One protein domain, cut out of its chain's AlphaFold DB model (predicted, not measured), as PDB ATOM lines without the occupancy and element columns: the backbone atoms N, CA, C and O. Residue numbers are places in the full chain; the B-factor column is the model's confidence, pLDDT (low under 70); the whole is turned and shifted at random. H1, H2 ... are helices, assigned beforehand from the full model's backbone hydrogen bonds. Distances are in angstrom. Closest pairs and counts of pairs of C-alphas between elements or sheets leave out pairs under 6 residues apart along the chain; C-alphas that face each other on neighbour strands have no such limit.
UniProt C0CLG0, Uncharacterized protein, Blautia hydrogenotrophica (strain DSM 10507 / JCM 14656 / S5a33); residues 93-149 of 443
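What this domain is: This is residues 93 to 149 of the 443 residues of an uncharacterized protein of Blautia hydrogenotrophica (strain DSM 10507 / JCM 14656 / S5a33) (UniProt C0CLG0). H1, H2 and H3 make three sides of a loose triangle: H1 leads round a corner into H2, and H3 folds back from H2 to pass close to H1. H4 follows at the far end of H3, about perpendicular to it, and the turn of residues 114 to 120 sticks out at the other end. The printed part has 57 residues with four named helices, H1, H2, H3 and H4 in that order, and no named strand, so the class is all helix. It is only just loose, close to compact, with a radius of gyration of the C-alphas of 12.4 A and spans of 33 by 25 by 15 A.

How they stand to each other: H1, residues 93 to 102, and H2, residues 105 to 115, are close but not clearly touching, the C-alphas of Tyr 100 and Pro 106 being closest at 7.6 A. H3, residues 122 to 135, touches H1 at a steep tilt of 50 degrees, opposite ways, closest at the C-alphas of Tyr 93 and Tyr 131, 5.8 A apart. H2 and H3 form a helical hairpin and run opposite ways at 36 degrees, only just a steep tilt. They touch through residues 122 to 123 of H3 alone, closest at the C-alphas of Cys 109 and Asp 123, 5.3 A. H4, residues 140 to 147, only just touches H3, with 3 pairs of C-alphas within 8 A, through residues 132 to 133 of H3 alone; the closest are those of Gly 132 and Cys 143, 6.3 A. Their lines are about perpendicular, at 90 degrees. H3 is the hub, touching the 3 other helices, and the packing is mostly crossed, with 0 of 3 touching pairs at a shallow tilt. H4 is apart from H1 and H2. Every O i to N i+4 pair is within hydrogen-bond range in H1, H2 and H4, and 9 of 10 in H3.

Where its parts are: H1 begins at C-alpha 93 (103.001, 136.342, -8.674) and is 14.2 A long; H2 is 15.4 A. H3, the longest helix, is 19.8 A, from C-alpha 122 (116.621, 146.228, -2.559). H4 is 10.3 A and ends at C-alpha 147 (99.363, 144.955, -5.158).

The domain as a whole: The C-alphas farthest apart, of Ser 115 and Arg 149, are 33.7 A apart. The printed part has no cut. The links from H1 to H2 and from H3 to H4 are tight, and that from H2 to H3 is short. The mean pLDDT of the printed part is 72.1, with residues 116, 120, 129 and 132 to 147 under 70.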
ATOM      1  N   TYR A  93     101.595 135.957  -8.802       77.69
ATOM      2  CA  TYR A  93     103.001 136.342  -8.674       77.69
ATOM      3  C   TYR A  93     103.905 135.222  -8.145       77.69
ATOM      4  O   TYR A  93     105.109 135.287  -8.369       77.69
ATOM      5  N   LEU A  94     103.368 134.186  -7.484       80.62
ATOM      6  CA  LEU A  94     104.182 133.118  -6.885       80.62
ATOM      7  C   LEU A  94     105.006 132.358  -7.932       80.62
ATOM      8  O   LEU A  94     106.147 131.978  -7.674       80.62
ATOM      9  N   PHE A  95     104.471 132.197  -9.144       80.44
ATOM     10  CA  PHE A  95     105.223 131.630 -10.264       80.44
ATOM     11  C   PHE A  95     106.411 132.520 -10.663       80.44
ATOM     12  O   PHE A  95     107.525 132.037 -10.867       80.44
ATOM     13  N   LEU A  96     106.198 133.838 -10.718       77.75
ATOM     14  CA  LEU A  96     107.258 134.807 -11.000       77.75
ATOM     15  C   LEU A  96     108.288 134.848  -9.870       77.75
ATOM     16  O   LEU A  96     109.481 134.985 -10.133       77.75
ATOM     17  N   GLN A  97     107.846 134.679  -8.624       81.81
ATOM     18  CA  GLN A  97     108.719 134.582  -7.461       81.81
ATOM     19  C   GLN A  97     109.615 133.348  -7.530       81.81
ATOM     20  O   GLN A  97     110.818 133.454  -7.294       81.81
ATOM     21  N   GLN A  98     109.071 132.199  -7.935       80.94
ATOM     22  CA  GLN A  98     109.867 130.998  -8.160       80.94
ATOM     23  C   GLN A  98     110.971 131.244  -9.201       80.94
ATOM     24  O   GLN A  98     112.133 130.931  -8.938       80.94
ATOM     25  N   LEU A  99     110.637 131.851 -10.346       74.25
ATOM     26  CA  LEU A  99     111.617 132.198 -11.384       74.25
ATOM     27  C   LEU A  99     112.669 133.192 -10.873       74.25
ATOM     28  O   LEU A  99     113.866 133.003 -11.077       74.25
ATOM     29  N   TYR A 100     112.230 134.229 -10.163       80.19
ATOM     30  CA  TYR A 100     113.088 135.253  -9.571       80.19
ATOM     31  C   TYR A 100     114.123 134.654  -8.605       80.19
ATOM     32  O   TYR A 100     115.311 134.981  -8.671       80.19
ATOM     33  N   CYS A 101     113.703 133.706  -7.762       81.50
ATOM     34  CA  CYS A 101     114.599 132.967  -6.877       81.50
ATOM     35  C   CYS A 101     115.534 132.018  -7.646       81.50
ATOM     36  O   CYS A 101     116.722 131.953  -7.330       81.50
ATOM     37  N   GLN A 102     115.040 131.314  -8.672       76.25
ATOM     38  CA  GLN A 102     115.855 130.418  -9.508       76.25
ATOM     39  C   GLN A 102     116.976 131.160 -10.245       76.25
ATOM     40  O   GLN A 102     118.091 130.649 -10.353       76.25
ATOM     41  N   LEU A 103     116.711 132.393 -10.679       76.75
ATOM     42  CA  LEU A 103     117.697 133.291 -11.283       76.75
ATOM     43  C   LEU A 103     118.704 133.864 -10.268       76.75
ATOM     44  O   LEU A 103     119.593 134.623 -10.646       76.75
ATOM     45  N   LYS A 104     118.588 133.502  -8.982       82.69
ATOM     46  CA  LYS A 104     119.431 133.982  -7.874       82.69
ATOM     47  C   LYS A 104     119.442 135.509  -7.739       82.69
ATOM     48  O   LYS A 104     120.388 136.067  -7.180       82.69
ATOM     49  N   ILE A 105     118.383 136.182  -8.197       78.75
ATOM     50  CA  ILE A 105     118.241 137.636  -8.074       78.75
ATOM     51  C   ILE A 105     118.300 138.102  -6.609       78.75
ATOM     52  O   ILE A 105     119.047 139.049  -6.362       78.75
ATOM     53  N   PRO A 106     117.684 137.413  -5.618       85.50
ATOM     54  CA  PRO A 106     117.837 137.797  -4.212       85.50
ATOM     55  C   PRO A 106     119.300 137.880  -3.761       85.50
ATOM     56  O   PRO A 106     119.717 138.817  -3.082       85.50
ATOM     57  N   THR A 107     120.127 136.924  -4.194       84.88
ATOM     58  CA  THR A 107     121.560 136.894  -3.875       84.88
ATOM     59  C   THR A 107     122.305 138.062  -4.517       84.88
ATOM     60  O   THR A 107     123.221 138.616  -3.908       84.88
ATOM     61  N   ILE A 108     121.927 138.446  -5.739       81.44
ATOM     62  CA  ILE A 108     122.494 139.604  -6.439       81.44
ATOM     63  C   ILE A 108     122.108 140.894  -5.708       81.44
ATOM     64  O   ILE A 108     122.992 141.682  -5.377       81.44
ATOM     65  N   CYS A 109     120.824 141.072  -5.378       81.75
ATOM     66  CA  CYS A 109     120.333 142.216  -4.611       81.75
ATOM     67  C   CYS A 109     121.051 142.335  -3.262       81.75
ATOM     68  O   CYS A 109     121.510 143.418  -2.909       81.75
ATOM     69  N   LYS A 110     121.252 141.218  -2.554       84.12
ATOM     70  CA  LYS A 110     122.002 141.191  -1.291       84.12
ATOM     71  C   LYS A 110     123.467 141.597  -1.468       84.12
ATOM     72  O   LYS A 110     123.981 142.376  -0.673       84.12
ATOM     73  N   LYS A 111     124.146 141.121  -2.518       83.38
ATOM     74  CA  LYS A 111     125.528 141.539  -2.821       83.38
ATOM     75  C   LYS A 111     125.623 143.041  -3.094       83.38
ATOM     76  O   LYS A 111     126.502 143.688  -2.538       83.38
ATOM     77  N   ILE A 112     124.703 143.584  -3.893       75.75
ATOM     78  CA  ILE A 112     124.652 145.017  -4.221       75.75
ATOM     79  C   ILE A 112     124.354 145.849  -2.968       75.75
ATOM     80  O   ILE A 112     125.032 146.838  -2.710       75.75
ATOM     81  N   SER A 113     123.383 145.422  -2.159       81.50
ATOM     82  CA  SER A 113     123.024 146.098  -0.908       81.50
ATOM     83  C   SER A 113     124.126 146.045   0.150       81.50
ATOM     84  O   SER A 113     124.140 146.878   1.043       81.50
ATOM     85  N   ASN A 114     125.043 145.079   0.074       81.00
ATOM     86  CA  ASN A 114     126.214 145.044   0.948       81.00
ATOM     87  C   ASN A 114     127.332 145.969   0.442       81.00
ATOM     88  O   ASN A 114     128.087 146.506   1.244       81.00
ATOM     89  N   SER A 115     127.457 146.146  -0.879       76.94
ATOM     90  CA  SER A 115     128.437 147.064  -1.478       76.94
ATOM     91  C   SER A 115     127.991 148.527  -1.472       76.94
ATOM     92  O   SER A 115     128.824 149.423  -1.564       76.94
ATOM     93  N   CYS A 116     126.685 148.777  -1.390       69.00
ATOM     94  CA  CYS A 116     126.089 150.105  -1.397       69.00
ATOM     95  C   CYS A 116     125.284 150.289  -0.112       69.00
ATOM     96  O   CYS A 116     124.402 149.486   0.164       69.00
ATOM     97  N   SER A 117     125.535 151.350   0.653       73.38
ATOM     98  CA  SER A 117     124.773 151.674   1.865       73.38
ATOM     99  C   SER A 117     123.341 152.120   1.525       73.38
ATOM    100  O   SER A 117     123.045 153.316   1.473       73.38
ATOM    101  N   LEU A 118     122.453 151.167   1.233       72.94
ATOM    102  CA  LEU A 118     121.053 151.428   0.894       72.94
ATOM    103  C   LEU A 118     120.210 151.536   2.171       72.94
ATOM    104  O   LEU A 118     120.333 150.716   3.076       72.94
ATOM    105  N   SER A 119     119.318 152.527   2.226       74.06
ATOM    106  CA  SER A 119     118.366 152.721   3.334       74.06
ATOM    107  C   SER A 119     117.106 151.856   3.222       74.06
ATOM    108  O   SER A 119     116.226 151.924   4.078       74.06
ATOM    109  N   TYR A 120     116.990 151.063   2.156       69.12
ATOM    110  CA  TYR A 120     115.819 150.258   1.831       69.12
ATOM    111  C   TYR A 120     116.225 148.848   1.397       69.12
ATOM    112  O   TYR A 120     117.319 148.633   0.873       69.12
ATOM    113  N   ASP A 121     115.311 147.890   1.557       77.12
ATOM    114  CA  ASP A 121     115.510 146.517   1.091       77.12
ATOM    115  C   ASP A 121     115.387 146.441  -0.440       77.12
ATOM    116  O   ASP A 121     114.296 146.516  -1.017       77.12
ATOM    117  N   LEU A 122     116.536 146.307  -1.106       76.31
ATOM    118  CA  LEU A 122     116.621 146.228  -2.559       76.31
ATOM    119  C   LEU A 122     115.881 145.009  -3.123       76.31
ATOM    120  O   LEU A 122     115.258 145.135  -4.176       76.31
ATOM    121  N   ASP A 123     115.930 143.856  -2.455       81.50
ATOM    122  CA  ASP A 123     115.281 142.632  -2.937       81.50
ATOM    123  C   ASP A 123     113.757 142.757  -2.855       81.50
ATOM    124  O   ASP A 123     113.041 142.499  -3.829       81.50
ATOM    125  N   ALA A 124     113.259 143.260  -1.723       76.00
ATOM    126  CA  ALA A 124     111.836 143.505  -1.529       76.00
ATOM    127  C   ALA A 124     111.284 144.533  -2.526       76.00
ATOM    128  O   ALA A 124     110.156 144.397  -2.995       76.00
ATOM    129  N   VAL A 125     112.053 145.568  -2.871       72.12
ATOM    130  CA  VAL A 125     111.638 146.569  -3.863       72.12
ATOM    131  C   VAL A 125     111.675 145.992  -5.282       72.12
ATOM    132  O   VAL A 125     110.735 146.172  -6.059       72.12
ATOM    133  N   PHE A 126     112.747 145.286  -5.632       74.88
ATOM    134  CA  PHE A 126     112.993 144.819  -6.992       74.88
ATOM    135  C   PHE A 126     112.058 143.675  -7.408       74.88
ATOM    136  O   PHE A 126     111.486 143.712  -8.500       74.88
ATOM    137  N   SER A 127     111.820 142.714  -6.515       77.44
ATOM    138  CA  SER A 127     110.833 141.644  -6.706       77.44
ATOM    139  C   SER A 127     109.430 142.203  -6.970       77.44
ATOM    140  O   SER A 127     108.802 141.857  -7.972       77.44
ATOM    141  N   LYS A 128     108.971 143.155  -6.143       72.56
ATOM    142  CA  LYS A 128     107.664 143.818  -6.289       72.56
ATOM    143  C   LYS A 128     107.526 144.553  -7.616       72.56
ATOM    144  O   LYS A 128     106.463 144.481  -8.229       72.56
ATOM    145  N   LEU A 129     108.578 145.223  -8.095       65.44
ATOM    146  CA  LEU A 129     108.530 145.853  -9.413       65.44
ATOM    147  C   LEU A 129     108.355 144.844 -10.533       65.44
ATOM    148  O   LEU A 129     107.571 145.089 -11.442       65.44
ATOM    149  N   ILE A 130     109.116 143.754 -10.504       71.81
ATOM    150  CA  ILE A 130     109.077 142.762 -11.575       71.81
ATOM    151  C   ILE A 130     107.702 142.103 -11.595       71.81
ATOM    152  O   ILE A 130     107.067 142.052 -12.646       71.81
ATOM    153  N   TYR A 131     107.200 141.671 -10.436       75.12
ATOM    154  CA  TYR A 131     105.888 141.031 -10.346       75.12
ATOM    155  C   TYR A 131     104.775 142.000 -10.724       75.12
ATOM    156  O   TYR A 131     103.940 141.675 -11.562       75.12
ATOM    157  N   GLY A 132     104.800 143.207 -10.153       66.31
ATOM    158  CA  GLY A 132     103.818 144.246 -10.423       66.31
ATOM    159  C   GLY A 132     103.801 144.647 -11.892       66.31
ATOM    160  O   GLY A 132     102.729 144.769 -12.462       66.31
ATOM    161  N   ARG A 133     104.959 144.776 -12.550       64.75
ATOM    162  CA  ARG A 133     105.012 145.141 -13.973       64.75
ATOM    163  C   ARG A 133     104.537 144.036 -14.908       64.75
ATOM    164  O   ARG A 133     103.974 144.353 -15.945       64.75
ATOM    165  N   ILE A 134     104.751 142.770 -14.557       66.56
ATOM    166  CA  ILE A 134     104.276 141.640 -15.368       66.56
ATOM    167  C   ILE A 134     102.774 141.411 -15.160       66.56
ATOM    168  O   ILE A 134     102.061 141.127 -16.115       66.56
ATOM    169  N   LEU A 135     102.288 141.523 -13.920       63.47
ATOM    170  CA  LEU A 135     100.883 141.271 -13.589       63.47
ATOM    171  C   LEU A 135      99.974 142.466 -13.885       63.47
ATOM    172  O   LEU A 135      98.804 142.274 -14.201       63.47
ATOM    173  N   PHE A 136     100.502 143.684 -13.757       64.00
ATOM    174  CA  PHE A 136      99.753 144.935 -13.786       64.00
ATOM    175  C   PHE A 136     100.499 145.987 -14.637       64.00
ATOM    176  O   PHE A 136     101.215 146.840 -14.095       64.00
ATOM    177  N   PRO A 137     100.346 145.973 -15.975       54.75
ATOM    178  CA  PRO A 137     101.066 146.888 -16.870       54.75
ATOM    179  C   PRO A 137     100.690 148.381 -16.702       54.75
ATOM    180  O   PRO A 137     101.370 149.249 -17.246       54.75
ATOM    181  N   PHE A 138      99.692 148.710 -15.876       51.81
ATOM    182  CA  PHE A 138      99.144 150.054 -15.631       51.81
ATOM    183  C   PHE A 138     100.035 150.994 -14.790       51.81
ATOM    184  O   PHE A 138     101.038 150.576 -14.210       51.81
ATOM    185  N   THR A 139      99.637 152.273 -14.685       48.88
ATOM    186  CA  THR A 139     100.316 153.339 -13.915       48.88
ATOM    187  C   THR A 139     100.709 152.910 -12.492       48.88
ATOM    188  O   THR A 139     100.100 152.031 -11.880       48.88
ATOM    189  N   SER A 140     101.745 153.545 -11.928       50.34
ATOM    190  CA  SER A 140     102.266 153.222 -10.587       50.34
ATOM    191  C   SER A 140     101.198 153.277  -9.483       50.34
ATOM    192  O   SER A 140     101.275 152.511  -8.520       50.34
ATOM    193  N   LEU A 141     100.181 154.131  -9.641       51.41
ATOM    194  CA  LEU A 141      99.056 154.259  -8.712       51.41
ATOM    195  C   LEU A 141      98.126 153.031  -8.767       51.41
ATOM    196  O   LEU A 141      97.885 152.397  -7.742       51.41
ATOM    197  N   SER A 142      97.703 152.628  -9.972       52.25
ATOM    198  CA  SER A 142      96.881 151.426 -10.195       52.25
ATOM    199  C   SER A 142      97.610 150.155  -9.758       52.25
ATOM    200  O   SER A 142      97.024 149.265  -9.142       52.25
ATOM    201  N   CYS A 143      98.919 150.082 -10.020       52.06
ATOM    202  CA  CYS A 143      99.756 148.971  -9.575       52.06
ATOM    203  C   CYS A 143      99.762 148.848  -8.040       52.06
ATOM    204  O   CYS A 143      99.715 147.741  -7.508       52.06
ATOM    205  N   THR A 144      99.751 149.972  -7.316       58.62
ATOM    206  CA  THR A 144      99.734 149.986  -5.844       58.62
ATOM    207  C   THR A 144      98.424 149.426  -5.294       58.62
ATOM    208  O   THR A 144      98.448 148.569  -4.411       58.62
ATOM    209  N   GLU A 145      97.280 149.848  -5.836       64.19
ATOM    210  CA  GLU A 145      95.980 149.304  -5.429       64.19
ATOM    211  C   GLU A 145      95.854 147.809  -5.722       64.19
ATOM    212  O   GLU A 145      95.367 147.041  -4.893       64.19
ATOM    213  N   GLN A 146      96.347 147.374  -6.881       63.38
ATOM    214  CA  GLN A 146      96.290 145.973  -7.284       63.38
ATOM    215  C   GLN A 146      97.261 145.101  -6.471       63.38
ATOM    216  O   GLN A 146      96.931 143.961  -6.144       63.38
ATOM    217  N   THR A 147      98.402 145.648  -6.036       66.25
ATOM    218  CA  THR A 147      99.363 144.955  -5.158       66.25
ATOM    219  C   THR A 147      98.772 144.666  -3.773       66.25
ATOM    220  O   THR A 147      99.081 143.630  -3.189       66.25
ATOM    221  N   LYS A 148      97.850 145.502  -3.265       71.56
ATOM    222  CA  LYS A 148      97.124 145.232  -2.002       71.56
ATOM    223  C   LYS A 148      96.267 143.962  -2.061       71.56
ATOM    224  O   LYS A 148      95.911 143.415  -1.020       71.56
ATOM    225  N   ARG A 149      95.937 143.487  -3.268       72.44
ATOM    226  CA  ARG A 149      95.193 142.239  -3.482       72.44
ATOM    227  C   ARG A 149      96.099 141.007  -3.513       72.44
ATOM    228  O   ARG A 149      95.568 139.907  -3.594       72.44
TER     229      ARG A 149